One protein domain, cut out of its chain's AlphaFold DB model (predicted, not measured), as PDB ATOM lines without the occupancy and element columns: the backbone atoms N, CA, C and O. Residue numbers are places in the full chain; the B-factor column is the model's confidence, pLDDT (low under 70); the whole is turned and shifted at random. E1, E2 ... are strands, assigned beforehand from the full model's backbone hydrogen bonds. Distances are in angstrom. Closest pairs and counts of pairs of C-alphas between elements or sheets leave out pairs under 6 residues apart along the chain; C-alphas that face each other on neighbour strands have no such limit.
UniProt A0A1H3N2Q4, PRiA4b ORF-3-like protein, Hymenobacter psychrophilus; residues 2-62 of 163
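AT A GLANCE: This is residues 2 to 62 of the 163 residues of the protein "PRiA4b ORF-3-like protein" of Hymenobacter psychrophilus (UniProt A0A1H3N2Q4). The domain has little regular structure: residues 2 to 34, with no named element, make a long, loose loop beside one two-stranded hairpin, E1 and E2, and residues 56 to 62 stick out as a tail. The printed part has 61 residues, with two named strands, E1 then E2, in an antiparallel sheet, and no named helix. The class is all strand, with 12 residues in named elements. The whole is loose, radius of gyration of the C-alphas 14.1 A, and elongated, spanning 43 by 27 by 23 A.

IN THESE COORDINATES: E1, residues 35 to 40, is 16.2 A long and begins at C-alpha 35 (23.067, 3.736, 30.681). E2, residues 46 to 51, is 16.3 A long and ends at C-alpha 51 (21.559, 7.451, 28.739).

HOW THE PARTS SIT: E1 and E2 form a hairpin with a tight link of 5 residues, antiparallel at 155 degrees between directions. C-alphas 35 and 51 face each other at 4.5 A. N 38 and O 48, 2.8 A apart, are within hydrogen-bond range.

THE WHOLE: The C-alphas farthest apart, of Gly 12 and Ala 59, are 43.2 A apart. The printed part has no cut. Residue 2 is under 70 in pLDDT.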
ATOM      1  N   TRP A   2      23.909  -6.286  36.339       63.94
ATOM      2  CA  TRP A   2      25.331  -5.950  36.485       63.94
ATOM      3  C   TRP A   2      25.442  -4.445  36.726       63.94
ATOM      4  O   TRP A   2      24.941  -3.676  35.910       63.94
ATOM      5  N   GLY A   3      26.040  -4.034  37.841       77.38
ATOM      6  CA  GLY A   3      26.157  -2.626  38.220       77.38
ATOM      7  C   GLY A   3      26.480  -2.460  39.701       77.38
ATOM      8  O   GLY A   3      26.463  -3.431  40.454       77.38
ATOM      9  N   LYS A   4      26.805  -1.229  40.094       88.56
ATOM     10  CA  LYS A   4      26.995  -0.819  41.484       88.56
ATOM     11  C   LYS A   4      25.934   0.225  41.811       88.56
ATOM     12  O   LYS A   4      25.755   1.158  41.032       88.56
ATOM     13  N   ASP A   5      25.263   0.050  42.942       89.94
ATOM     14  CA  ASP A   5      24.213   0.960  43.386       89.94
ATOM     15  C   ASP A   5      24.798   2.059  44.273       89.94
ATOM     16  O   ASP A   5      25.661   1.812  45.118       89.94
ATOM     17  N   TYR A   6      24.291   3.271  44.083       90.62
ATOM     18  CA  TYR A   6      24.648   4.455  44.852       90.62
ATOM     19  C   TYR A   6      23.358   5.090  45.352       90.62
ATOM     20  O   TYR A   6      22.398   5.210  44.590       90.62
ATOM     21  N   GLY A   7      23.324   5.511  46.612       88.12
ATOM     22  CA  GLY A   7      22.108   6.090  47.172       88.12
ATOM     23  C   GLY A   7      22.344   6.860  48.458       88.12
ATOM     24  O   GLY A   7      23.475   7.021  48.921       88.12
ATOM     25  N   LEU A   8      21.255   7.380  49.014       84.62
ATOM     26  CA  LEU A   8      21.251   8.068  50.297       84.62
ATOM     27  C   LEU A   8      20.630   7.142  51.337       84.62
ATOM     28  O   LEU A   8      19.439   6.850  51.281       84.62
ATOM     29  N   SER A   9      21.444   6.694  52.289       84.06
ATOM     30  CA  SER A   9      20.971   5.907  53.427       84.06
ATOM     31  C   SER A   9      20.416   6.834  54.508       84.06
ATOM     32  O   SER A   9      21.098   7.765  54.937       84.06
ATOM     33  N   TYR A  10      19.210   6.553  54.991       79.00
ATOM     34  CA  TYR A  10      18.598   7.223  56.142       79.00
ATOM     35  C   TYR A  10      18.070   6.191  57.143       79.00
ATOM     36  O   TYR A  10      17.844   5.029  56.801       79.00
ATOM     37  N   ALA A  11      17.907   6.595  58.405       78.81
ATOM     38  CA  ALA A  11      17.378   5.711  59.439       78.81
ATOM     39  C   ALA A  11      15.958   5.245  59.064       78.81
ATOM     40  O   ALA A  11      15.094   6.069  58.783       78.81
ATOM     41  N   GLY A  12      15.737   3.928  59.037       80.44
ATOM     42  CA  GLY A  12      14.472   3.327  58.589       80.44
ATOM     43  C   GLY A  12      14.290   3.257  57.065       80.44
ATOM     44  O   GLY A  12      13.259   2.772  56.612       80.44
ATOM     45  N   GLY A  13      15.271   3.719  56.285       80.56
ATOM     46  CA  GLY A  13      15.275   3.661  54.826       80.56
ATOM     47  C   GLY A  13      16.101   2.518  54.246       80.56
ATOM     48  O   GLY A  13      16.632   1.662  54.956       80.56
ATOM     49  N   THR A  14      16.246   2.543  52.923       84.19
ATOM     50  CA  THR A  14      17.137   1.637  52.194       84.19
ATOM     51  C   THR A  14      18.593   1.959  52.509       84.19
ATOM     52  O   THR A  14      19.008   3.117  52.503       84.19
ATOM     53  N   TRP A  15      19.381   0.921  52.778       86.69
ATOM     54  CA  TRP A  15      20.814   1.055  53.001       86.69
ATOM     55  C   TRP A  15      21.592   0.900  51.690       86.69
ATOM     56  O   TRP A  15      21.345  -0.025  50.917       86.69
ATOM     57  N   TYR A  16      22.573   1.775  51.490       87.50
ATOM     58  CA  TYR A  16      23.521   1.769  50.380       87.50
ATOM     59  C   TYR A  16      24.954   1.737  50.905       87.50
ATOM     60  O   TYR A  16      25.288   2.438  51.866       87.50
ATOM     61  N   ALA A  17      25.809   0.959  50.237       87.00
ATOM     62  CA  ALA A  17      27.233   0.873  50.556       87.00
ATOM     63  C   ALA A  17      27.990   2.174  50.238       87.00
ATOM     64  O   ALA A  17      28.983   2.485  50.895       87.00
ATOM     65  N   ASP A  18      27.506   2.943  49.261       88.75
ATOM     66  CA  ASP A  18      28.145   4.164  48.785       88.75
ATOM     67  C   ASP A  18      27.191   5.358  48.856       88.75
ATOM     68  O   ASP A  18      26.055   5.303  48.382       88.75
ATOM     69  N   ASP A  19      27.696   6.456  49.422       87.62
ATOM     70  CA  ASP A  19      26.976   7.721  49.568       87.62
ATOM     71  C   ASP A  19      26.953   8.485  48.239       87.62
ATOM     72  O   ASP A  19      27.989   8.971  47.770       87.62
ATOM     73  N   ALA A  20      25.760   8.641  47.663       86.81
ATOM     74  CA  ALA A  20      25.564   9.346  46.398       86.81
ATOM     75  C   ALA A  20      26.047  10.813  46.415       86.81
ATOM     76  O   ALA A  20      26.347  11.361  45.360       86.81
ATOM     77  N   ARG A  21      26.201  11.458  47.584       83.81
ATOM     78  CA  ARG A  21      26.737  12.836  47.686       83.81
ATOM     79  C   ARG A  21      28.231  12.924  47.395       83.81
ATOM     80  O   ARG A  21      28.747  14.015  47.167       83.81
ATOM     81  N   ARG A  22      28.934  11.793  47.460       88.38
ATOM     82  CA  ARG A  22      30.390  11.699  47.282       88.38
ATOM     83  C   ARG A  22      30.784  11.190  45.900       88.38
ATOM     84  O   ARG A  22      31.970  11.004  45.652       88.38
ATOM     85  N   VAL A  23      29.798  10.925  45.048       89.38
ATOM     86  CA  VAL A  23      29.978  10.359  43.717       89.38
ATOM     87  C   VAL A  23      29.417  11.350  42.713       89.38
ATOM     88  O   VAL A  23      28.235  11.688  42.740       89.38
ATOM     89  N   HIS A  24      30.271  11.842  41.829       88.44
ATOM     90  CA  HIS A  24      29.895  12.793  40.801       88.44
ATOM     91  C   HIS A  24      29.750  12.087  39.460       88.44
ATOM     92  O   HIS A  24      30.481  11.154  39.139       88.44
ATOM     93  N   LEU A  25      28.860  12.598  38.603       89.50
ATOM     94  CA  LEU A  25      28.773  12.109  37.226       89.50
ATOM     95  C   LEU A  25      30.130  12.216  36.505       89.50
ATOM     96  O   LEU A  25      30.425  11.385  35.665       89.50
ATOM     97  N   GLY A  26      30.988  13.183  36.843       89.56
ATOM     98  CA  GLY A  26      32.325  13.310  36.246       89.56
ATOM     99  C   GLY A  26      33.317  12.192  36.598       89.56
ATOM    100  O   GLY A  26      34.320  12.060  35.902       89.56
ATOM    101  N   ASP A  27      33.046  11.382  37.626       91.62
ATOM    102  CA  ASP A  27      33.968  10.338  38.100       91.62
ATOM    103  C   ASP A  27      33.955   9.086  37.209       91.62
ATOM    104  O   ASP A  27      34.829   8.222  37.307       91.62
ATOM    105  N   PHE A  28      32.963   8.974  36.325       91.56
ATOM    106  CA  PHE A  28      32.775   7.812  35.470       91.56
ATOM    107  C   PHE A  28      33.367   8.045  34.071       91.56
ATOM    108  O   PHE A  28      33.170   9.109  33.475       91.56
ATOM    109  N   PRO A  29      34.042   7.040  33.485       93.00
ATOM    110  CA  PRO A  29      34.615   7.124  32.144       93.00
ATOM    111  C   PRO A  29      33.541   6.897  31.066       93.00
ATOM    112  O   PRO A  29      33.614   5.932  30.301       93.00
ATOM    113  N   TRP A  30      32.531   7.770  31.031       93.25
ATOM    114  CA  TRP A  30      31.349   7.615  30.186       93.25
ATOM    115  C   TRP A  30      31.681   7.418  28.711       93.25
ATOM    116  O   TRP A  30      32.475   8.149  28.109       93.25
ATOM    117  N   ARG A  31      30.972   6.477  28.101       94.81
ATOM    118  CA  ARG A  31      30.931   6.247  26.664       94.81
ATOM    119  C   ARG A  31      29.535   6.541  26.144       94.81
ATOM    120  O   ARG A  31      28.535   6.425  26.848       94.81
ATOM    121  N   VAL A  32      29.464   6.911  24.869       96.19
ATOM    122  CA  VAL A  32      28.179   7.034  24.176       96.19
ATOM    123  C   VAL A  32      27.444   5.693  24.265       96.19
ATOM    124  O   VAL A  32      28.034   4.648  24.001       96.19
ATOM    125  N   ASN A  33      26.156   5.752  24.603       95.62
ATOM    126  CA  ASN A  33      25.243   4.642  24.891       95.62
ATOM    127  C   ASN A  33      25.370   3.968  26.261       95.62
ATOM    128  O   ASN A  33      24.568   3.066  26.534       95.62
ATOM    129  N   ASP A  34      26.275   4.415  27.134       95.31
ATOM    130  CA  ASP A  34      26.222   4.007  28.537       95.31
ATOM    131  C   ASP A  34      24.871   4.404  29.143       95.31
ATOM    132  O   ASP A  34      24.279   5.433  28.790       95.31
ATOM    133  N   LYS A  35      24.365   3.555  30.037       94.69
ATOM    134  CA  LYS A  35      23.067   3.736  30.681       94.69
ATOM    135  C   LYS A  35      23.130   3.383  32.156       94.69
ATOM    136  O   LYS A  35      23.834   2.452  32.542       94.69
ATOM    137  N   PHE A  36      22.323   4.073  32.941       94.00
ATOM    138  CA  PHE A  36      22.057   3.734  34.332       94.00
ATOM    139  C   PHE A  36      20.593   4.020  34.663       94.00
ATOM    140  O   PHE A  36      19.894   4.706  33.912       94.00
ATOM    141  N   THR A  37      20.122   3.454  35.767       94.44
ATOM    142  CA  THR A  37      18.766   3.680  36.267       94.44
ATOM    143  C   THR A  37      18.830   4.633  37.451       94.44
ATOM    144  O   THR A  37      19.682   4.478  38.321       94.44
ATOM    145  N   TYR A  38      17.924   5.601  37.483       92.12
ATOM    146  CA  TYR A  38      17.673   6.464  38.626       92.12
ATOM    147  C   TYR A  38      16.283   6.143  39.168       92.12
ATOM    148  O   TYR A  38      15.293   6.313  38.457       92.12
ATOM    149  N   THR A  39      16.224   5.640  40.399       90.94
ATOM    150  CA  THR A  39      14.958   5.395  41.093       90.94
ATOM    151  C   THR A  39      14.639   6.606  41.960       90.94
ATOM    152  O   THR A  39      15.452   6.990  42.801       90.94
ATOM    153  N   TYR A  40      13.468   7.191  41.743       86.69
ATOM    154  CA  TYR A  40      12.928   8.328  42.476       86.69
ATOM    155  C   TYR A  40      11.658   7.904  43.205       86.69
ATOM    156  O   TYR A  40      10.937   7.055  42.689       86.69
ATOM    157  N   ASP A  41      11.424   8.498  44.378       84.12
ATOM    158  CA  ASP A  41      10.297   8.203  45.268       84.12
ATOM    159  C   ASP A  41      10.158   6.699  45.556       84.12
ATOM    160  O   ASP A  41       9.600   5.932  44.782       84.12
ATOM    161  N   PHE A  42      10.683   6.228  46.686       85.12
ATOM    162  CA  PHE A  42      10.618   4.797  47.004       85.12
ATOM    163  C   PHE A  42       9.217   4.308  47.408       85.12
ATOM    164  O   PHE A  42       9.046   3.096  47.546       85.12
ATOM    165  N   GLY A  43       8.236   5.205  47.569       86.44
ATOM    166  CA  GLY A  43       6.823   4.848  47.694       86.44
ATOM    167  C   GLY A  43       6.218   4.510  46.332       86.44
ATOM    168  O   GLY A  43       5.782   3.378  46.116       86.44
ATOM    169  N   ASP A  44       6.268   5.463  45.399       89.62
ATOM    170  CA  ASP A  44       5.685   5.333  44.053       89.62
ATOM    171  C   ASP A  44       6.576   4.572  43.051       89.62
ATOM    172  O   ASP A  44       6.115   4.057  42.028       89.62
ATOM    173  N   TYR A  45       7.859   4.444  43.370       91.62
ATOM    174  CA  TYR A  45       8.878   3.673  42.665       91.62
ATOM    175  C   TYR A  45       9.057   4.075  41.194       91.62
ATOM    176  O   TYR A  45       9.079   3.238  40.281       91.62
ATOM    177  N   TRP A  46       9.227   5.375  40.949       92.62
ATOM    178  CA  TRP A  46       9.553   5.892  39.623       92.62
ATOM    179  C   TRP A  46      10.952   5.452  39.200       92.62
ATOM    180  O   TRP A  46      11.929   5.644  39.917       92.62
ATOM    181  N   GLN A  47      11.072   4.875  38.003       93.88
ATOM    182  CA  GLN A  47      12.355   4.441  37.451       93.88
ATOM    183  C   GLN A  47      12.656   5.167  36.144       93.88
ATOM    184  O   GLN A  47      12.007   4.952  35.120       93.88
ATOM    185  N   HIS A  48      13.700   5.986  36.159       93.94
ATOM    186  CA  HIS A  48      14.196   6.690  34.987       93.94
ATOM    187  C   HIS A  48      15.413   5.965  34.418       93.94
ATOM    188  O   HIS A  48      16.390   5.719  35.123       93.94
ATOM    189  N   GLN A  49      15.398   5.659  33.121       95.94
ATOM    190  CA  GLN A  49      16.615   5.263  32.415       95.94
ATOM    191  C   GLN A  49      17.334   6.517  31.923       95.94
ATOM    192  O   GLN A  49      16.804   7.247  31.087       95.94
ATOM    193  N   VAL A  50      18.561   6.730  32.386       96.12
ATOM    194  CA  VAL A  50      19.431   7.807  31.913       96.12
ATOM    195  C   VAL A  50      20.451   7.221  30.946       96.12
ATOM    196  O   VAL A  50      21.050   6.180  31.220       96.12
ATOM    197  N   ARG A  51      20.639   7.878  29.797       96.94
ATOM    198  CA  ARG A  51      21.559   7.451  28.739       96.94
ATOM    199  C   ARG A  51      22.519   8.570  28.378       96.94
ATOM    200  O   ARG A  51      22.107   9.710  28.181       96.94
ATOM    201  N   VAL A  52      23.789   8.221  28.214       96.50
ATOM    202  CA  VAL A  52      24.798   9.132  27.676       96.50
ATOM    203  C   VAL A  52      24.693   9.144  26.155       96.50
ATOM    204  O   VAL A  52      25.109   8.203  25.482       96.50
ATOM    205  N   GLU A  53      24.143  10.214  25.593       96.19
ATOM    206  CA  GLU A  53      24.057  10.381  24.134       96.19
ATOM    207  C   GLU A  53      25.323  11.014  23.550       96.19
ATOM    208  O   GLU A  53      25.729  10.708  22.429       96.19
ATOM    209  N   LYS A  54      25.978  11.894  24.317       93.31
ATOM    210  CA  LYS A  54      27.197  12.587  23.901       93.31
ATOM    211  C   LYS A  54      27.992  13.074  25.109       93.31
ATOM    212  O   LYS A  54      27.417  13.584  26.063       93.31
ATOM    213  N   VAL A  55      29.317  12.983  25.020       91.38
ATOM    214  CA  VAL A  55      30.255  13.589  25.978       91.38
ATOM    215  C   VAL A  55      30.944  14.756  25.276       91.38
ATOM    216  O   VAL A  55      31.529  14.588  24.205       91.38
ATOM    217  N   LEU A  56      30.819  15.957  25.837       89.94
ATOM    218  CA  LEU A  56      31.352  17.194  25.266       89.94
ATOM    219  C   LEU A  56      32.474  17.757  26.137       89.94
ATOM    220  O   LEU A  56      32.489  17.569  27.349       89.94
ATOM    221  N   LEU A  57      33.396  18.490  25.509       85.81
ATOM    222  CA  LEU A  57      34.415  19.241  26.238       85.81
ATOM    223  C   LEU A  57      33.765  20.406  27.014       85.81
ATOM    224  O   LEU A  57      32.871  21.052  26.460       85.81
ATOM    225  N   PRO A  58      34.254  20.746  28.225       79.56
ATOM    226  CA  PRO A  58      33.663  21.785  29.078       79.56
ATOM    227  C   PRO A  58      33.457  23.146  28.399       79.56
ATOM    228  O   PRO A  58      32.448  23.802  28.616       79.56
ATOM    229  N   ALA A  59      34.363  23.556  27.508       80.56
ATOM    230  CA  ALA A  59      34.260  24.833  26.792       80.56
ATOM    231  C   ALA A  59      33.066  24.922  25.815       80.56
ATOM    232  O   ALA A  59      32.803  25.985  25.263       80.56
ATOM    233  N   LYS A  60      32.373  23.805  25.554       80.50
ATOM    234  CA  LYS A  60      31.253  23.711  24.605       80.50
ATOM    235  C   LYS A  60      29.895  23.526  25.286       80.50
ATOM    236  O   LYS A  60      28.915  23.301  24.577       80.50
ATOM    237  N   VAL A  61      29.826  23.570  26.620       79.62
ATOM    238  CA  VAL A  61      28.580  23.366  27.374       79.62
ATOM    239  C   VAL A  61      28.213  24.606  28.195       79.62
ATOM    240  O   VAL A  61      29.108  25.301  28.678       79.62
ATOM    241  N   PRO A  62      26.913  24.908  28.362       81.19
ATOM    242  CA  PRO A  62      26.468  25.955  29.276       81.19
ATOM    243  C   PRO A  62      26.921  25.687  30.719       81.19
ATOM    244  O   PRO A  62      27.106  24.542  31.125       81.19
TER     245      PRO A  62